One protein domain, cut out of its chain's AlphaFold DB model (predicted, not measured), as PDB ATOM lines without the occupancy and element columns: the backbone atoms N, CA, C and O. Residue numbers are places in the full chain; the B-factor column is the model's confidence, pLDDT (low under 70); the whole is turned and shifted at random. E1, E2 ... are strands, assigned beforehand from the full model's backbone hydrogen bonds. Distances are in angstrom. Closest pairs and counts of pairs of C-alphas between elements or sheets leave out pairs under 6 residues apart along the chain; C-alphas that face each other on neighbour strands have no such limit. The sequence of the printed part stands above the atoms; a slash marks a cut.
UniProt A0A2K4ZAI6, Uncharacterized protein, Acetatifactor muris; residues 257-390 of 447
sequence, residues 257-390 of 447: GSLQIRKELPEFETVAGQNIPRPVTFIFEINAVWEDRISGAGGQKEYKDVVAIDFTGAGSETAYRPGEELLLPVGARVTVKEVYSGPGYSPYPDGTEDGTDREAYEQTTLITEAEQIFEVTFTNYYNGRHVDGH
ATOM      1  N   GLY A 257      41.252 -55.630 -28.036       95.19
ATOM      2  CA  GLY A 257      42.304 -54.619 -27.990       95.19
ATOM      3  C   GLY A 257      42.144 -53.752 -26.743       95.19
ATOM      4  O   GLY A 257      41.121 -53.806 -26.056       95.19
ATOM      5  N   SER A 258      43.157 -52.952 -26.447       95.38
ATOM      6  CA  SER A 258      43.199 -52.097 -25.263       95.38
ATOM      7  C   SER A 258      42.935 -50.641 -25.636       95.38
ATOM      8  O   SER A 258      43.554 -50.129 -26.564       95.38
ATOM      9  N   LEU A 259      42.078 -49.944 -24.895       97.06
ATOM     10  CA  LEU A 259      41.960 -48.488 -24.951       97.06
ATOM     11  C   LEU A 259      42.911 -47.848 -23.934       97.06
ATOM     12  O   LEU A 259      42.887 -48.192 -22.752       97.06
ATOM     13  N   GLN A 260      43.671 -46.848 -24.377       95.88
ATOM     14  CA  GLN A 260      44.439 -45.964 -23.508       95.88
ATOM     15  C   GLN A 260      43.985 -44.516 -23.692       95.88
ATOM     16  O   GLN A 260      43.951 -43.997 -24.804       95.88
ATOM     17  N   ILE A 261      43.674 -43.838 -22.590       96.81
ATOM     18  CA  ILE A 261      43.442 -42.390 -22.597       96.81
ATOM     19  C   ILE A 261      44.715 -41.723 -22.092       96.81
ATOM     20  O   ILE A 261      45.176 -42.038 -20.986       96.81
ATOM     21  N   ARG A 262      45.279 -40.832 -22.908       96.31
ATOM     22  CA  ARG A 262      46.409 -39.968 -22.570       96.31
ATOM     23  C   ARG A 262      45.911 -38.543 -22.385       96.31
ATOM     24  O   ARG A 262      45.188 -38.014 -23.227       96.31
ATOM     25  N   LYS A 263      46.352 -37.901 -21.309       95.56
ATOM     26  CA  LYS A 263      46.184 -36.467 -21.094       95.56
ATOM     27  C   LYS A 263      47.543 -35.790 -21.121       95.56
ATOM     28  O   LYS A 263      48.526 -36.323 -20.606       95.56
ATOM     29  N   GLU A 264      47.585 -34.617 -21.725       95.06
ATOM     30  CA  GLU A 264      48.743 -33.741 -21.757       95.06
ATOM     31  C   GLU A 264      48.400 -32.389 -21.145       95.06
ATOM     32  O   GLU A 264      47.334 -31.813 -21.383       95.06
ATOM     33  N   LEU A 265      49.343 -31.894 -20.354       92.06
ATOM     34  CA  LEU A 265      49.244 -30.643 -19.632       92.06
ATOM     35  C   LEU A 265      50.571 -29.888 -19.782       92.06
ATOM     36  O   LEU A 265      51.479 -30.078 -18.967       92.06
ATOM     37  N   PRO A 266      50.737 -29.085 -20.853       88.94
ATOM     38  CA  PRO A 266      52.006 -28.418 -21.152       88.94
ATOM     39  C   PRO A 266      52.414 -27.405 -20.080       88.94
ATOM     40  O   PRO A 266      53.597 -27.254 -19.778       88.94
ATOM     41  N   GLU A 267      51.426 -26.729 -19.494       83.19
ATOM     42  CA  GLU A 267      51.594 -25.750 -18.424       83.19
ATOM     43  C   GLU A 267      50.709 -26.117 -17.239       83.19
ATOM     44  O   GLU A 267      49.626 -26.666 -17.419       83.19
ATOM     45  N   PHE A 268      51.168 -25.793 -16.031       80.38
ATOM     46  CA  PHE A 268      50.519 -26.189 -14.788       80.38
ATOM     47  C   PHE A 268      50.467 -25.024 -13.801       80.38
ATOM     48  O   PHE A 268      51.442 -24.280 -13.651       80.38
ATOM     49  N   GLU A 269      49.339 -24.879 -13.108       73.69
ATOM     50  CA  GLU A 269      49.157 -23.857 -12.081       73.69
ATOM     51  C   GLU A 269      50.157 -24.053 -10.929       73.69
ATOM     52  O   GLU A 269      50.211 -25.095 -10.271       73.69
ATOM     53  N   THR A 270      50.938 -23.013 -10.641       67.50
ATOM     54  CA  THR A 270      51.841 -22.980  -9.486       67.50
ATOM     55  C   THR A 270      51.521 -21.780  -8.608       67.50
ATOM     56  O   THR A 270      51.217 -20.692  -9.097       67.50
ATOM     57  N   VAL A 271      51.600 -21.948  -7.284       62.06
ATOM     58  CA  VAL A 271      51.457 -20.809  -6.366       62.06
ATOM     59  C   VAL A 271      52.636 -19.853  -6.564       62.06
ATOM     60  O   VAL A 271      53.795 -20.221  -6.330       62.06
ATOM     61  N   ALA A 272      52.333 -18.614  -6.963       56.78
ATOM     62  CA  ALA A 272      53.324 -17.571  -7.201       56.78
ATOM     63  C   ALA A 272      54.249 -17.394  -5.982       56.78
ATOM     64  O   ALA A 272      53.810 -17.067  -4.880       56.78
ATOM     65  N   GLY A 273      55.549 -17.618  -6.188       55.06
ATOM     66  CA  GLY A 273      56.582 -17.451  -5.165       55.06
ATOM     67  C   GLY A 273      56.826 -18.653  -4.245       55.06
ATOM     68  O   GLY A 273      57.717 -18.557  -3.403       55.06
ATOM     69  N   GLN A 274      56.097 -19.771  -4.389       59.03
ATOM     70  CA  GLN A 274      56.281 -20.951  -3.525       59.03
ATOM     71  C   GLN A 274      56.513 -22.287  -4.259       59.03
ATOM     72  O   GLN A 274      56.874 -23.251  -3.593       59.03
ATOM     73  N   ASN A 275      56.371 -22.368  -5.594       60.78
ATOM     74  CA  ASN A 275      56.503 -23.622  -6.370       60.78
ATOM     75  C   ASN A 275      55.683 -24.792  -5.784       60.78
ATOM     76  O   ASN A 275      56.070 -25.950  -5.918       60.78
ATOM     77  N   ILE A 276      54.572 -24.497  -5.103       63.50
ATOM     78  CA  ILE A 276      53.669 -25.519  -4.573       63.50
ATOM     79  C   ILE A 276      52.732 -25.908  -5.723       63.50
ATOM     80  O   ILE A 276      51.990 -25.031  -6.188       63.50
ATOM     81  N   PRO A 277      52.777 -27.163  -6.210       63.28
ATOM     82  CA  PRO A 277      51.877 -27.623  -7.254       63.28
ATOM     83  C   PRO A 277      50.444 -27.695  -6.722       63.28
ATOM     84  O   PRO A 277      50.231 -28.097  -5.577       63.28
ATOM     85  N   ARG A 278      49.465 -27.314  -7.544       71.25
ATOM     86  CA  ARG A 278      48.041 -27.454  -7.233       71.25
ATOM     87  C   ARG A 278      47.440 -28.610  -8.019       71.25
ATOM     88  O   ARG A 278      47.258 -28.462  -9.223       71.25
ATOM     89  N   PRO A 279      47.153 -29.751  -7.370       79.94
ATOM     90  CA  PRO A 279      46.611 -30.904  -8.059       79.94
ATOM     91  C   PRO A 279      45.330 -30.563  -8.815       79.94
ATOM     92  O   PRO A 279      44.438 -29.911  -8.267       79.94
ATOM     93  N   VAL A 280      45.230 -31.035 -10.052       83.06
ATOM     94  CA  VAL A 280      44.030 -30.889 -10.876       83.06
ATOM     95  C   VAL A 280      43.589 -32.252 -11.384       83.06
ATOM     96  O   VAL A 280      44.414 -33.099 -11.714       83.06
ATOM     97  N   THR A 281      42.275 -32.438 -11.448       87.44
ATOM     98  CA  THR A 281      41.636 -33.658 -11.934       87.44
ATOM     99  C   THR A 281      40.900 -33.361 -13.230       87.44
ATOM    100  O   THR A 281      40.162 -32.376 -13.313       87.44
ATOM    101  N   PHE A 282      41.046 -34.253 -14.203       91.06
ATOM    102  CA  PHE A 282      40.274 -34.281 -15.442       91.06
ATOM    103  C   PHE A 282      39.399 -35.533 -15.448       91.06
ATOM    104  O   PHE A 282      39.861 -36.595 -15.034       91.06
ATOM    105  N   ILE A 283      38.148 -35.421 -15.898       93.69
ATOM    106  CA  ILE A 283      37.196 -36.543 -15.922       93.69
ATOM    107  C   ILE A 283      36.795 -36.842 -17.362       93.69
ATOM    108  O   ILE A 283      36.371 -35.943 -18.095       93.69
ATOM    109  N   PHE A 284      36.881 -38.117 -17.732       95.56
ATOM    110  CA  PHE A 284      36.566 -38.631 -19.056       95.56
ATOM    111  C   PHE A 284      35.436 -39.652 -18.971       95.56
ATOM    112  O   PHE A 284      35.538 -40.637 -18.245       95.56
ATOM    113  N   GLU A 285      34.373 -39.428 -19.733       96.75
ATOM    114  CA  GLU A 285      33.303 -40.391 -19.970       96.75
ATOM    115  C   GLU A 285      33.651 -41.242 -21.195       96.75
ATOM    116  O   GLU A 285      33.998 -40.719 -22.254       96.75
ATOM    117  N   ILE A 286      33.552 -42.557 -21.057       97.62
ATOM    118  CA  ILE A 286      33.848 -43.537 -22.096       97.62
ATOM    119  C   ILE A 286      32.533 -44.185 -22.500       97.62
ATOM    120  O   ILE A 286      31.831 -44.738 -21.660       97.62
ATOM    121  N   ASN A 287      32.228 -44.166 -23.793       97.31
ATOM    122  CA  ASN A 287      31.107 -44.884 -24.381       97.31
ATOM    123  C   ASN A 287      31.638 -45.767 -25.512       97.31
ATOM    124  O   ASN A 287      32.161 -45.255 -26.501       97.31
ATOM    125  N   ALA A 288      31.506 -47.085 -25.394       97.50
ATOM    126  CA  ALA A 288      31.886 -48.018 -26.449       97.50
ATOM    127  C   ALA A 288      30.676 -48.816 -26.931       97.50
ATOM    128  O   ALA A 288      29.882 -49.292 -26.124       97.50
ATOM    129  N   VAL A 289      30.555 -48.982 -28.247       96.69
ATOM    130  CA  VAL A 289      29.496 -49.774 -28.879       96.69
ATOM    131  C   VAL A 289      30.076 -50.770 -29.873       96.69
ATOM    132  O   VAL A 289      30.971 -50.437 -30.650       96.69
ATOM    133  N   TRP A 290      29.550 -51.991 -29.867       93.00
ATOM    134  CA  TRP A 290      29.927 -53.044 -30.811       93.00
ATOM    135  C   TRP A 290      28.744 -53.962 -31.098       93.00
ATOM    136  O   TRP A 290      27.740 -53.950 -30.394       93.00
ATOM    137  N   GLU A 291      28.860 -54.756 -32.150       87.94
ATOM    138  CA  GLU A 291      27.898 -55.801 -32.478       87.94
ATOM    139  C   GLU A 291      28.355 -57.115 -31.834       87.94
ATOM    140  O   GLU A 291      29.488 -57.548 -32.047       87.94
ATOM    141  N   ASP A 292      27.499 -57.752 -31.036       80.88
ATOM    142  CA  ASP A 292      27.768 -59.101 -30.543       80.88
ATOM    143  C   ASP A 292      27.465 -60.118 -31.641       80.88
ATOM    144  O   ASP A 292      26.316 -60.496 -31.885       80.88
ATOM    145  N   ARG A 293      28.535 -60.543 -32.311       78.44
ATOM    146  CA  ARG A 293      28.491 -61.492 -33.425       78.44
ATOM    147  C   ARG A 293      28.661 -62.948 -32.994       78.44
ATOM    148  O   ARG A 293      28.641 -63.830 -33.847       78.44
ATOM    149  N   ILE A 294      28.826 -63.210 -31.693       79.75
ATOM    150  CA  ILE A 294      29.039 -64.563 -31.162       79.75
ATOM    151  C   ILE A 294      27.757 -65.143 -30.579       79.75
ATOM    152  O   ILE A 294      27.446 -66.302 -30.837       79.75
ATOM    153  N   SER A 295      26.986 -64.362 -29.815       69.06
ATOM    154  CA  SER A 295      25.806 -64.883 -29.100       69.06
ATOM    155  C   SER A 295      24.601 -65.216 -29.990       69.06
ATOM    156  O   SER A 295      23.547 -65.601 -29.486       69.06
ATOM    157  N   GLY A 296      24.735 -65.075 -31.311       59.66
ATOM    158  CA  GLY A 296      23.717 -65.444 -32.294       59.66
ATOM    159  C   GLY A 296      22.450 -64.582 -32.286       59.66
ATOM    160  O   GLY A 296      21.519 -64.874 -33.026       59.66
ATOM    161  N   ALA A 297      22.405 -63.537 -31.451       58.91
ATOM    162  CA  ALA A 297      21.257 -62.644 -31.282       58.91
ATOM    163  C   ALA A 297      21.433 -61.271 -31.964       58.91
ATOM    164  O   ALA A 297      20.581 -60.399 -31.788       58.91
ATOM    165  N   GLY A 298      22.545 -61.049 -32.685       61.06
ATOM    166  CA  GLY A 298      22.787 -59.845 -33.500       61.06
ATOM    167  C   GLY A 298      22.691 -58.516 -32.739       61.06
ATOM    168  O   GLY A 298      22.397 -57.473 -33.322       61.06
ATOM    169  N   GLY A 299      22.862 -58.545 -31.416       73.75
ATOM    170  CA  GLY A 299      22.573 -57.408 -30.552       73.75
ATOM    171  C   GLY A 299      23.728 -56.418 -30.496       73.75
ATOM    172  O   GLY A 299      24.869 -56.800 -30.235       73.75
ATOM    173  N   GLN A 300      23.428 -55.128 -30.650       87.12
ATOM    174  CA  GLN A 300      24.373 -54.078 -30.286       87.12
ATOM    175  C   GLN A 300      24.597 -54.108 -28.768       87.12
ATOM    176  O   GLN A 300      23.650 -54.099 -27.980       87.12
ATOM    177  N   LYS A 301      25.858 -54.159 -28.361       90.88
ATOM    178  CA  LYS A 301      26.299 -54.045 -26.974       90.88
ATOM    179  C   LYS A 301      26.857 -52.655 -26.739       90.88
ATOM    180  O   LYS A 301      27.360 -52.004 -27.656       90.88
ATOM    181  N   GLU A 302      26.765 -52.226 -25.491       93.62
ATOM    182  CA  GLU A 302      27.248 -50.933 -25.039       93.62
ATOM    183  C   GLU A 302      28.040 -51.117 -23.744       93.62
ATOM    184  O   GLU A 302      27.692 -51.941 -22.895       93.62
ATOM    185  N   TYR A 303      29.103 -50.337 -23.606       93.12
ATOM    186  CA  TYR A 303      29.885 -50.188 -22.391       93.12
ATOM    187  C   TYR A 303      29.988 -48.700 -22.060       93.12
ATOM    188  O   TYR A 303      30.259 -47.891 -22.952       93.12
ATOM    189  N   LYS A 304      29.776 -48.357 -20.787       93.69
ATOM    190  CA  LYS A 304      29.930 -46.999 -20.261       93.69
ATOM    191  C   LYS A 304      30.769 -47.018 -19.007       93.69
ATOM    192  O   LYS A 304      30.512 -47.832 -18.123       93.69
ATOM    193  N   ASP A 305      31.713 -46.097 -18.928       92.75
ATOM    194  CA  ASP A 305      32.523 -45.892 -17.734       92.75
ATOM    195  C   ASP A 305      32.977 -44.436 -17.631       92.75
ATOM    196  O   ASP A 305      32.881 -43.670 -18.591       92.75
ATOM    197  N   VAL A 306      33.458 -44.049 -16.456       92.50
ATOM    198  CA  VAL A 306      34.029 -42.733 -16.199       92.50
ATOM    199  C   VAL A 306      35.364 -42.906 -15.494       92.50
ATOM    200  O   VAL A 306      35.446 -43.531 -14.438       92.50
ATOM    201  N   VAL A 307      36.412 -42.298 -16.044       92.75
ATOM    202  CA  VAL A 307      37.759 -42.333 -15.470       92.75
ATOM    203  C   VAL A 307      38.265 -40.933 -15.159       92.75
ATOM    204  O   VAL A 307      37.924 -39.963 -15.838       92.75
ATOM    205  N   ALA A 308      39.095 -40.833 -14.126       91.31
ATOM    206  CA  ALA A 308      39.748 -39.597 -13.720       91.31
ATOM    207  C   ALA A 308      41.257 -39.691 -13.969       91.31
ATOM    208  O   ALA A 308      41.857 -40.746 -13.755       91.31
ATOM    209  N   ILE A 309      41.864 -38.586 -14.402       91.69
ATOM    210  CA  ILE A 309      43.317 -38.429 -14.480       91.69
ATOM    211  C   ILE A 309      43.704 -37.232 -13.621       91.69
ATOM    212  O   ILE A 309      43.229 -36.117 -13.854       91.69
ATOM    213  N   ASP A 310      44.574 -37.473 -12.646       89.12
ATOM    214  CA  ASP A 310      45.080 -36.461 -11.727       89.12
ATOM    215  C   ASP A 310      46.482 -36.012 -12.149       89.12
ATOM    216  O   ASP A 310      47.337 -36.831 -12.483       89.12
ATOM    217  N   PHE A 311      46.731 -34.705 -12.105       88.06
ATOM    218  CA  PHE A 311      48.042 -34.114 -12.351       88.06
ATOM    219  C   PHE A 311      48.532 -33.402 -11.102       88.06
ATOM    220  O   PHE A 311      47.819 -32.589 -10.520       88.06
ATOM    221  N   THR A 312      49.793 -33.640 -10.747       85.94
ATOM    222  CA  THR A 312      50.513 -32.909  -9.687       85.94
ATOM    223  C   THR A 312      51.640 -32.030 -10.244       85.94
ATOM    224  O   THR A 312      52.416 -31.451  -9.487       85.94
ATOM    225  N   GLY A 313      51.726 -31.907 -11.570       86.12
ATOM    226  CA  GLY A 313      52.674 -31.066 -12.294       86.12
ATOM    227  C   GLY A 313      52.366 -31.057 -13.793       86.12
ATOM    228  O   GLY A 313      51.461 -31.752 -14.241       86.12
ATOM    229  N   ALA A 314      53.116 -30.277 -14.574       89.00
ATOM    230  CA  ALA A 314      53.030 -30.320 -16.034       89.00
ATOM    231  C   ALA A 314      53.600 -31.643 -16.573       89.00
ATOM    232  O   ALA A 314      54.545 -32.193 -16.000       89.00
ATOM    233  N   GLY A 315      53.073 -32.130 -17.696       91.38
ATOM    234  CA  GLY A 315      53.542 -33.365 -18.319       91.38
ATOM    235  C   GLY A 315      52.442 -34.141 -19.032       91.38
ATOM    236  O   GLY A 315      51.489 -33.562 -19.545       91.38
ATOM    237  N   SER A 316      52.598 -35.462 -19.072       94.25
ATOM    238  CA  SER A 316      51.620 -36.383 -19.645       94.25
ATOM    239  C   SER A 316      51.326 -37.500 -18.656       94.25
ATOM    240  O   SER A 316      52.251 -38.083 -18.099       94.25
ATOM    241  N   GLU A 317      50.045 -37.802 -18.495       94.31
ATOM    242  CA  GLU A 317      49.543 -38.879 -17.646       94.31
ATOM    243  C   GLU A 317      48.555 -39.739 -18.436       94.31
ATOM    244  O   GLU A 317      47.994 -39.316 -19.454       94.31
ATOM    245  N   THR A 318      48.340 -40.968 -17.975       94.56
ATOM    246  CA  THR A 318      47.453 -41.934 -18.624       94.56
ATOM    247  C   THR A 318      46.414 -42.480 -17.648       94.56
ATOM    248  O   THR A 318      46.726 -42.729 -16.489       94.56
ATOM    249  N   ALA A 319      45.178 -42.709 -18.113       91.25
ATOM    250  CA  ALA A 319      44.081 -43.184 -17.250       91.25
ATOM    251  C   ALA A 319      44.324 -44.576 -16.646       91.25
ATOM    252  O   ALA A 319      43.893 -44.867 -15.533       91.25
ATOM    253  N   TYR A 320      45.022 -45.427 -17.392       90.25
ATOM    254  CA  TYR A 320      45.328 -46.802 -17.010       90.25
ATOM    255  C   TYR A 320      46.831 -46.992 -16.856       90.25
ATOM    256  O   TYR A 320      47.622 -46.387 -17.589       90.25
ATOM    257  N   ARG A 321      47.223 -47.840 -15.902       85.00
ATOM    258  CA  ARG A 321      48.608 -48.294 -15.757       85.00
ATOM    259  C   ARG A 321      48.912 -49.372 -16.801       85.00
ATOM    260  O   ARG A 321      47.994 -50.074 -17.221       85.00
ATOM    261  N   PRO A 322      50.190 -49.575 -17.167       81.06
ATOM    262  CA  PRO A 322      50.558 -50.647 -18.085       81.06
ATOM    263  C   PRO A 322      50.082 -52.024 -17.595       81.06
ATOM    264  O   PRO A 322      50.551 -52.509 -16.565       81.06
ATOM    265  N   GLY A 323      49.236 -52.695 -18.376       79.25
ATOM    266  CA  GLY A 323      48.596 -53.971 -18.030       79.25
ATOM    267  C   GLY A 323      47.229 -53.867 -17.339       79.25
ATOM    268  O   GLY A 323      46.638 -54.905 -17.056       79.25
ATOM    269  N   GLU A 324      46.737 -52.659 -17.064       86.31
ATOM    270  CA  GLU A 324      45.399 -52.382 -16.514       86.31
ATOM    271  C   GLU A 324      44.522 -51.629 -17.533       86.31
ATOM    272  O   GLU A 324      43.536 -50.992 -17.161       86.31
ATOM    273  N   GLU A 325      44.902 -51.647 -18.815       88.56
ATOM    274  CA  GLU A 325      44.170 -50.959 -19.874       88.56
ATOM    275  C   GLU A 325      42.760 -51.537 -20.054       88.56
ATOM    276  O   GLU A 325      42.518 -52.732 -19.860       88.56
ATOM    277  N   LEU A 326      41.820 -50.691 -20.481       92.50
ATOM    278  CA  LEU A 326      40.452 -51.122 -20.736       92.50
ATOM    279  C   LEU A 326      40.396 -52.016 -21.983       92.50
ATOM    280  O   LEU A 326      40.618 -51.549 -23.099       92.50
ATOM    281  N   LEU A 327      40.064 -53.292 -21.793       94.50
ATOM    282  CA  LEU A 327      39.901 -54.257 -22.878       94.50
ATOM    283  C   LEU A 327      38.524 -54.121 -23.529       94.50
ATOM    284  O   LEU A 327      37.495 -54.255 -22.868       94.50
ATOM    285  N   LEU A 328      38.507 -53.919 -24.842       94.44
ATOM    286  CA  LEU A 328      37.295 -53.815 -25.650       94.44
ATOM    287  C   LEU A 328      37.385 -54.755 -26.858       94.44
ATOM    288  O   LEU A 328      38.480 -54.958 -27.391       94.44
ATOM    289  N   PRO A 329      36.266 -55.365 -27.282       93.88
ATOM    290  CA  PRO A 329      36.291 -56.331 -28.370       93.88
ATOM    291  C   PRO A 329      36.697 -55.667 -29.687       93.88
ATOM    292  O   PRO A 329      36.385 -54.498 -29.930       93.88
ATOM    293  N   VAL A 330      37.361 -56.424 -30.560       93.44
ATOM    294  CA  VAL A 330      37.642 -55.981 -31.931       93.44
ATOM    295  C   VAL A 330      36.326 -55.610 -32.624       93.44
ATOM    296  O   VAL A 330      35.309 -56.289 -32.485       93.44
ATOM    297  N   GLY A 331      36.330 -54.475 -33.321       93.19
ATOM    298  CA  GLY A 331      35.149 -53.848 -33.910       93.19
ATOM    299  C   GLY A 331      34.429 -52.850 -32.995       93.19
ATOM    300  O   GLY A 331      33.511 -52.174 -33.462       93.19
ATOM    301  N   ALA A 332      34.833 -52.702 -31.726       95.88
ATOM    302  CA  ALA A 332      34.243 -51.711 -30.831       95.88
ATOM    303  C   ALA A 332      34.597 -50.280 -31.244       95.88
ATOM    304  O   ALA A 332      35.769 -49.898 -31.308       95.88
ATOM    305  N   ARG A 333      33.565 -49.466 -31.484       97.81
ATOM    306  CA  ARG A 333      33.697 -48.021 -31.667       97.81
ATOM    307  C   ARG A 333      33.627 -47.352 -30.309       97.81
ATOM    308  O   ARG A 333      32.620 -47.476 -29.616       97.81
ATOM    309  N   VAL A 334      34.673 -46.622 -29.963       98.12
ATOM    310  CA  VAL A 334      34.844 -45.976 -28.665       98.12
ATOM    311  C   VAL A 334      34.781 -44.474 -28.845       98.12
ATOM    312  O   VAL A 334      35.495 -43.927 -29.676       98.12
ATOM    313  N   THR A 335      33.943 -43.816 -28.057       97.81
ATOM    314  CA  THR A 335      33.880 -42.362 -27.920       97.81
ATOM    315  C   THR A 335      34.305 -42.014 -26.503       97.81
ATOM    316  O   THR A 335      33.691 -42.477 -25.544       97.81
ATOM    317  N   VAL A 336      35.358 -41.217 -26.370       97.62
ATOM    318  CA  VAL A 336      35.829 -40.687 -25.092       97.62
ATOM    319  C   VAL A 336      35.524 -39.203 -25.073       97.62
ATOM    320  O   VAL A 336      35.892 -38.493 -26.005       97.62
ATOM    321  N   LYS A 337      34.858 -38.736 -24.024       96.00
ATOM    322  CA  LYS A 337      34.499 -37.337 -23.846       96.00
ATOM    323  C   LYS A 337      35.092 -36.798 -22.555       96.00
ATOM    324  O   LYS A 337      34.794 -37.312 -21.484       96.00
ATOM    325  N   GLU A 338      35.875 -35.735 -22.634       94.44
ATOM    326  CA  GLU A 338      36.283 -34.969 -21.461       94.44
ATOM    327  C   GLU A 338      35.083 -34.166 -20.946       94.44
ATOM    328  O   GLU A 338      34.654 -33.181 -21.544       94.44
ATOM    329  N   VAL A 339      34.492 -34.629 -19.845       92.12
ATOM    330  CA  VAL A 339      33.295 -34.023 -19.237       92.12
ATOM    331  C   VAL A 339      33.646 -33.022 -18.140       92.12
ATOM    332  O   VAL A 339      32.799 -32.224 -17.741       92.12
ATOM    333  N   TYR A 340      34.895 -33.041 -17.668       88.88
ATOM    334  CA  TYR A 340      35.423 -32.056 -16.734       88.88
ATOM    335  C   TYR A 340      36.899 -31.787 -17.014       88.88
ATOM    336  O   TYR A 340      37.736 -32.680 -16.879       88.88
ATOM    337  N   SER A 341      37.204 -30.535 -17.348       86.00
ATOM    338  CA  SER A 341      38.543 -30.095 -17.741       86.00
ATOM    339  C   SER A 341      39.398 -29.543 -16.609       86.00
ATOM    340  O   SER A 341      40.488 -29.046 -16.867       86.00
ATOM    341  N   GLY A 342      38.923 -29.603 -15.365       78.69
ATOM    342  CA  GLY A 342      39.597 -28.952 -14.249       78.69
ATOM    343  C   GLY A 342      39.447 -27.425 -14.280       78.69
ATOM    344  O   GLY A 342      39.289 -26.807 -15.337       78.69
ATOM    345  N   PRO A 343      39.464 -26.768 -13.116       77.56
ATOM    346  CA  PRO A 343      39.312 -25.327 -13.059       77.56
ATOM    347  C   PRO A 343      40.631 -24.673 -13.514       77.56
ATOM    348  O   PRO A 343      41.711 -25.122 -13.152       77.56
ATOM    349  N   GLY A 344      40.553 -23.607 -14.317       80.50
ATOM    350  CA  GLY A 344      41.746 -22.884 -14.793       80.50
ATOM    351  C   GLY A 344      42.411 -23.489 -16.035       80.50
ATOM    352  O   GLY A 344      43.425 -22.971 -16.496       80.50
ATOM    353  N   TYR A 345      41.817 -24.529 -16.619       86.12
ATOM    354  CA  TYR A 345      42.311 -25.185 -17.826       86.12
ATOM    355  C   TYR A 345      41.259 -25.179 -18.934       86.12
ATOM    356  O   TYR A 345      40.058 -25.151 -18.672       86.12
ATOM    357  N   SER A 346      41.720 -25.182 -20.180       85.56
ATOM    358  CA  SER A 346      40.884 -25.236 -21.381       85.56
ATOM    359  C   SER A 346      41.546 -26.141 -22.417       85.56
ATOM    360  O   SER A 346      42.771 -26.115 -22.510       85.56
ATOM    361  N   PRO A 347      40.802 -26.921 -23.215       85.31
ATOM    362  CA  PRO A 347      41.399 -27.691 -24.306       85.31
ATOM    363  C   PRO A 347      41.902 -26.810 -25.461       85.31
ATOM    364  O   PRO A 347      42.596 -27.293 -26.353       85.31
ATOM    365  N   TYR A 348      41.614 -25.504 -25.435       82.31
ATOM    366  CA  TYR A 348      42.069 -24.554 -26.444       82.31
ATOM    367  C   TYR A 348      43.293 -23.757 -25.965       82.31
ATOM    368  O   TYR A 348      43.272 -23.226 -24.850       82.31
ATOM    369  N   PRO A 349      44.341 -23.609 -26.799       72.44
ATOM    370  CA  PRO A 349      45.580 -22.919 -26.429       72.44
ATOM    371  C   PRO A 349      45.410 -21.467 -25.971       72.44
ATOM    372  O   PRO A 349      46.210 -20.971 -25.184       72.44
ATOM    373  N   ASP A 350      44.392 -20.768 -26.472       69.06
ATOM    374  CA  ASP A 350      44.110 -19.365 -26.151       69.06
ATOM    375  C   ASP A 350      43.010 -19.194 -25.087       69.06
ATOM    376  O   ASP A 350      42.616 -18.070 -24.770       69.06
ATOM    377  N   GLY A 351      42.516 -20.303 -24.525       63.50
ATOM    378  CA  GLY A 351      41.424 -20.311 -23.558       63.50
ATOM    379  C   GLY A 351      40.092 -19.814 -24.122       63.50
ATOM    380  O   GLY A 351      39.186 -19.518 -23.337       63.50
ATOM    381  N   THR A 352      39.960 -19.686 -25.448       63.69
ATOM    382  CA  THR A 352      38.682 -19.368 -26.076       63.69
ATOM    383  C   THR A 352      37.848 -20.639 -26.144       63.69
ATOM    384  O   THR A 352      38.112 -21.549 -26.918       63.69
ATOM    385  N   GLU A 353      36.830 -20.735 -25.290       62.34
ATOM    386  CA  GLU A 353      35.766 -21.719 -25.485       62.34
ATOM    387  C   GLU A 353      34.936 -21.278 -26.693       62.34
ATOM    388  O   GLU A 353      33.895 -20.635 -26.543       62.34
ATOM    389  N   ASP A 354      35.398 -21.574 -27.909       57.03
ATOM    390  CA  ASP A 354      34.492 -21.542 -29.051       57.03
ATOM    391  C   ASP A 354      33.627 -22.801 -28.946       57.03
ATOM    392  O   ASP A 354      34.071 -23.917 -29.214       57.03
ATOM    393  N   GLY A 355      32.398 -22.640 -28.447       56.16
ATOM    394  CA  GLY A 355      31.466 -23.726 -28.106       56.16
ATOM    395  C   GLY A 355      30.997 -24.588 -29.289       56.16
ATOM    396  O   GLY A 355      29.958 -25.240 -29.201       56.16
ATOM    397  N   THR A 356      31.720 -24.566 -30.407       59.09
ATOM    398  CA  THR A 356      31.425 -25.263 -31.657       59.09
ATOM    399  C   THR A 356      32.413 -26.373 -32.000       59.09
ATOM    400  O   THR A 356      32.076 -27.200 -32.847       59.09
ATOM    401  N   ASP A 357      33.593 -26.432 -31.376       66.31
ATOM    402  CA  ASP A 357      34.575 -27.478 -31.675       66.31
ATOM    403  C   ASP A 357      34.398 -28.692 -30.743       66.31
ATOM    404  O   ASP A 357      34.770 -28.720 -29.569       66.31
ATOM    405  N   ARG A 358      33.713 -29.706 -31.279       68.31
ATOM    406  CA  ARG A 358      33.398 -30.951 -30.570       68.31
ATOM    407  C   ARG A 358      34.630 -31.847 -30.410       68.31
ATOM    408  O   ARG A 358      34.655 -32.630 -29.468       68.31
ATOM    409  N   GLU A 359      35.638 -31.723 -31.274       71.38
ATOM    410  CA  GLU A 359      36.817 -32.605 -31.286       71.38
ATOM    411  C   GLU A 359      37.760 -32.332 -30.102       71.38
ATOM    412  O   GLU A 359      38.421 -33.240 -29.598       71.38
ATOM    413  N   ALA A 360      37.769 -31.097 -29.589       77.44
ATOM    414  CA  ALA A 360      38.561 -30.709 -28.421       77.44
ATOM    415  C   ALA A 360      38.128 -31.419 -27.122       77.44
ATOM    416  O   ALA A 360      38.946 -31.647 -26.232       77.44
ATOM    417  N   TYR A 361      36.848 -31.785 -27.020       84.81
ATOM    418  CA  TYR A 361      36.275 -32.459 -25.851       84.81
ATOM    419  C   TYR A 361      35.891 -33.910 -26.121       84.81
ATOM    420  O   TYR A 361      35.563 -34.622 -25.177       84.81
ATOM    421  N   GLU A 362      35.899 -34.368 -27.371       93.56
ATOM    422  CA  GLU A 362      35.435 -35.698 -27.756       93.56
ATOM    423  C   GLU A 362      36.383 -36.319 -28.783       93.56
ATOM    424  O   GLU A 362      36.612 -35.769 -29.856       93.56
ATOM    425  N   GLN A 363      36.905 -37.500 -28.470       95.25
ATOM    426  CA  GLN A 363      37.769 -38.283 -29.347       95.25
ATOM    427  C   GLN A 363      37.101 -39.624 -29.644       95.25
ATOM    428  O   GLN A 363      36.525 -40.254 -28.755       95.25
ATOM    429  N   THR A 364      37.173 -40.077 -30.895       95.56
ATOM    430  CA  THR A 364      36.618 -41.372 -31.314       95.56
ATOM    431  C   THR A 364      37.718 -42.268 -31.860       95.56
ATOM    432  O   THR A 364      38.515 -41.840 -32.689       95.56
ATOM    433  N   THR A 365      37.722 -43.536 -31.455       97.50
ATOM    434  CA  THR A 365      38.605 -44.565 -32.015       97.50
ATOM    435  C   THR A 365      37.842 -45.862 -32.294       97.50
ATOM    436  O   THR A 365      36.715 -46.056 -31.831       97.50
ATOM    437  N   LEU A 366      38.426 -46.740 -33.107       97.50
ATOM    438  CA  LEU A 366      37.900 -48.065 -33.426       97.50
ATOM    439  C   LEU A 366      38.953 -49.097 -33.037       97.50
ATOM    440  O   LEU A 366      40.089 -49.000 -33.491       97.50
ATOM    441  N   ILE A 367      38.570 -50.096 -32.246       97.25
ATOM    442  CA  ILE A 367      39.448 -51.227 -31.941       97.25
ATOM    443  C   ILE A 367      39.520 -52.114 -33.184       97.25
ATOM    444  O   ILE A 367      38.598 -52.878 -33.456       97.25
ATOM    445  N   THR A 368      40.576 -51.978 -33.984       95.12
ATOM    446  CA  THR A 368      40.708 -52.692 -35.268       95.12
ATOM    447  C   THR A 368      41.488 -53.995 -35.177       95.12
ATOM    448  O   THR A 368      41.449 -54.781 -36.115       95.12
ATOM    449  N   GLU A 369      42.226 -54.211 -34.092       93.56
ATOM    450  CA  GLU A 369      43.121 -55.356 -33.946       93.56
ATOM    451  C   GLU A 369      43.189 -55.790 -32.483       93.56
ATOM    452  O   GLU A 369      43.154 -54.973 -31.560       93.56
ATOM    453  N   ALA A 370      43.277 -57.098 -32.281       92.88
ATOM    454  CA  ALA A 370      43.488 -57.691 -30.976       92.88
ATOM    455  C   ALA A 370      44.890 -57.394 -30.434       92.88
ATOM    456  O   ALA A 370      45.842 -57.280 -31.196       92.88
ATOM    457  N   GLU A 371      45.034 -57.350 -29.108       90.69
ATOM    458  CA  GLU A 371      46.328 -57.255 -28.409       90.69
ATOM    459  C   GLU A 371      47.130 -55.964 -28.700       90.69
ATOM    460  O   GLU A 371      48.242 -55.803 -28.195       90.69
ATOM    461  N   GLN A 372      46.548 -55.019 -29.447       94.44
ATOM    462  CA  GLN A 372      47.086 -53.682 -29.691       94.44
ATOM    463  C   GLN A 372      46.488 -52.649 -28.735       94.44
ATOM    464  O   GLN A 372      45.365 -52.802 -28.245       94.44
ATOM    465  N   ILE A 373      47.235 -51.568 -28.505       94.44
ATOM    466  CA  ILE A 373      46.782 -50.411 -27.729       94.44
ATOM    467  C   ILE A 373      46.312 -49.314 -28.688       94.44
ATOM    468  O   ILE A 373      47.070 -48.853 -29.541       94.44
ATOM    469  N   PHE A 374      45.077 -48.869 -28.501       96.75
ATOM    470  CA  PHE A 374      44.457 -47.749 -29.193       96.75
ATOM    471  C   PHE A 374      44.444 -46.552 -28.251       96.75
ATOM    472  O   PHE A 374      43.738 -46.548 -27.244       96.75
ATOM    473  N   GLU A 375      45.253 -45.547 -28.569       95.88
ATOM    474  CA  GLU A 375      45.392 -44.352 -27.744       95.88
ATOM    475  C   GLU A 375      44.522 -43.207 -28.271       95.88
ATOM    476  O   GLU A 375      44.479 -42.951 -29.475       95.88
ATOM    477  N   VAL A 376      43.847 -42.506 -27.358       96.38
ATOM    478  CA  VAL A 376      43.262 -41.181 -27.606       96.38
ATOM    479  C   VAL A 376      43.944 -40.161 -26.705       96.38
ATOM    480  O   VAL A 376      44.185 -40.429 -25.524       96.38
ATOM    481  N   THR A 377      44.255 -38.993 -27.257       95.88
ATOM    482  CA  THR A 377      45.013 -37.954 -26.556       95.88
ATOM    483  C   THR A 377      44.187 -36.686 -26.429       95.88
ATOM    484  O   THR A 377      43.608 -36.215 -27.404       95.88
ATOM    485  N   PHE A 378      44.175 -36.128 -25.225       95.19
ATOM    486  CA  PHE A 378      43.595 -34.825 -24.921       95.19
ATOM    487  C   PHE A 378      44.694 -33.898 -24.413       95.19
ATOM    488  O   PHE A 378      45.545 -34.328 -23.633       95.19
ATOM    489  N   THR A 379      44.636 -32.620 -24.769       93.56
ATOM    490  CA  THR A 379      45.602 -31.612 -24.316       93.56
ATOM    491  C   THR A 379      44.844 -30.426 -23.752       93.56
ATOM    492  O   THR A 379      44.007 -29.869 -24.453       93.56
ATOM    493  N   ASN A 380      45.141 -30.029 -22.510       91.06
ATOM    494  CA  ASN A 380      44.617 -28.780 -21.953       91.06
ATOM    495  C   ASN A 380      45.729 -27.791 -21.640       91.06
ATOM    496  O   ASN A 380      46.829 -28.158 -21.237       91.06
ATOM    497  N   TYR A 381      45.386 -26.520 -21.767       88.38
ATOM    498  CA  TYR A 381      46.238 -25.371 -21.558       88.38
ATOM    499  C   TYR A 381      45.744 -24.580 -20.357       88.38
ATOM    500  O   TYR A 381      44.540 -24.391 -20.159       88.38
ATOM    501  N   TYR A 382      46.688 -24.125 -19.543       84.38
ATOM    502  CA  TYR A 382      46.398 -23.267 -18.408       84.38
ATOM    503  C   TYR A 382      45.978 -21.875 -18.900       84.38
ATOM    504  O   TYR A 382      46.676 -21.249 -19.691       84.38
ATOM    505  N   ASN A 383      44.840 -21.364 -18.428       77.56
ATOM    506  CA  ASN A 383      44.271 -20.092 -18.895       77.56
ATOM    507  C   ASN A 383      44.672 -18.876 -18.035       77.56
ATOM    508  O   ASN A 383      44.096 -17.794 -18.172       77.56
ATOM    509  N   GLY A 384      45.627 -19.048 -17.115       70.75
ATOM    510  CA  GLY A 384      46.126 -17.978 -16.249       70.75
ATOM    511  C   GLY A 384      45.204 -17.600 -15.084       70.75
ATOM    512  O   GLY A 384      45.516 -16.658 -14.353       70.75
ATOM    513  N   ARG A 385      44.063 -18.281 -14.898       66.94
ATOM    514  CA  ARG A 385      43.172 -18.048 -13.752       66.94
ATOM    515  C   ARG A 385      43.630 -18.861 -12.548       66.94
ATOM    516  O   ARG A 385      43.898 -20.051 -12.661       66.94
ATOM    517  N   HIS A 386      43.664 -18.209 -11.389       63.50
ATOM    518  CA  HIS A 386      43.965 -18.845 -10.108       63.50
ATOM    519  C   HIS A 386      42.664 -19.270  -9.435       63.50
ATOM    520  O   HIS A 386      41.825 -18.416  -9.133       63.50
ATOM    521  N   VAL A 387      42.460 -20.568  -9.237       61.53
ATOM    522  CA  VAL A 387      41.179 -21.121  -8.774       61.53
ATOM    523  C   VAL A 387      41.415 -22.162  -7.684       61.53
ATOM    524  O   VAL A 387      42.137 -23.135  -7.859       61.53
ATOM    525  N   ASP A 388      40.817 -21.945  -6.512       54.72
ATOM    526  CA  ASP A 388      40.888 -22.873  -5.379       54.72
ATOM    527  C   ASP A 388      39.832 -23.987  -5.547       54.72
ATOM    528  O   ASP A 388      38.745 -23.911  -4.978       54.72
ATOM    529  N   GLY A 389      40.124 -25.016  -6.349       53.44
ATOM    530  CA  GLY A 389      39.258 -26.194  -6.491       53.44
ATOM    531  C   GLY A 389      40.044 -27.444  -6.884       53.44
ATOM    532  O   GLY A 389      40.767 -27.418  -7.871       53.44
ATOM    533  N   HIS A 390      39.904 -28.532  -6.122       59.78
ATOM    534  CA  HIS A 390      40.562 -29.819  -6.383       59.78
ATOM    535  C   HIS A 390      39.536 -30.950  -6.495       59.78
ATOM    536  O   HIS A 390      38.467 -30.895  -5.881       59.78
TER     537      HIS A 390
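What this domain is: This is residues 257 to 390 of the 447 residues of an uncharacterized protein of Acetatifactor muris (UniProt A0A2K4ZAI6). Picture a long, narrow sandwich of two strongly twisted sheets face to face, E1 E4 E5 E8 and E3 E2 E6 E7, their planes splayed by 39 degrees. The long hairpin of E2 and E3 makes one side of the second sheet, and its tip, residues 293 to 298, sticks out at one end, while the loop of residues 266 to 279 lies at the other end. The printed part has 134 residues with eight named strands, E1 to E8 in order, and no named helix; the class is all strand, though under half of the residues, 61, are in named strands. The first sheet is branched and mixed; the second has the order E3 E2 E6 E7, antiparallel throughout. The whole is only just compact, close to loose, with a radius of gyration of the C-alphas of 17.0 A and spans of 63 by 34 by 20 A.

Where its parts are: Find C-alpha 257 at (42.304, -54.619, -27.990); from there E1 runs 26.3 A through residues 257 to 265. Next come E2, residues 280 to 291, 36.7 A long, and E3, residues 300 to 311, 35.8 A, which begins at C-alpha 300 at (24.373, -54.078, -30.286). E4, residues 315 to 318, and E5, residues 326 to 329, are short. Then read E6, residues 333 to 340, 21.9 A; E7, residues 362 to 366, 13.8 A; and E8, residues 373 to 379, 19.1 A, ending at C-alpha 379 at (45.602, -31.612, -24.316).

How they stand to each other: Start at E1: E4 and E5 lie on one side of it and E8 on the other side. E4 is antiparallel, with N 263 and O 317 2.9 A apart; E5 is antiparallel, with N 259 and O 326 at 2.8 A; E8 is parallel, with N 262 and O 376 at 2.9 A. In the other sheet, look for N 286 and O 305 of the hairpin E2 and E3, 2.8 A apart, N 287 and O 335 of E2 and E6, 2.8 A, and N 336 and O 363 of the hairpin E6 and E7, 2.8 A. Between the sheets, the closest C-alphas of E7 and E8 are those of Gln 363 and Val 376, 6.5 A apart; those of E3 and E4 are Ile 309 and Thr 318, 6.8 A.

The domain as a whole: The two farthest C-alphas, of Gly 273 and Gly 296, are 64.2 A apart. The printed part has no cut. The links E1 to E2 and E6 to E7 are long. Residues 345 to 346 pair antiparallel with residues 381 to 382. The mean pLDDT of the printed part is 84.1; look for values under 70 at residues 270 to 277, 295 to 298, 350 to 358 and 385 to 390.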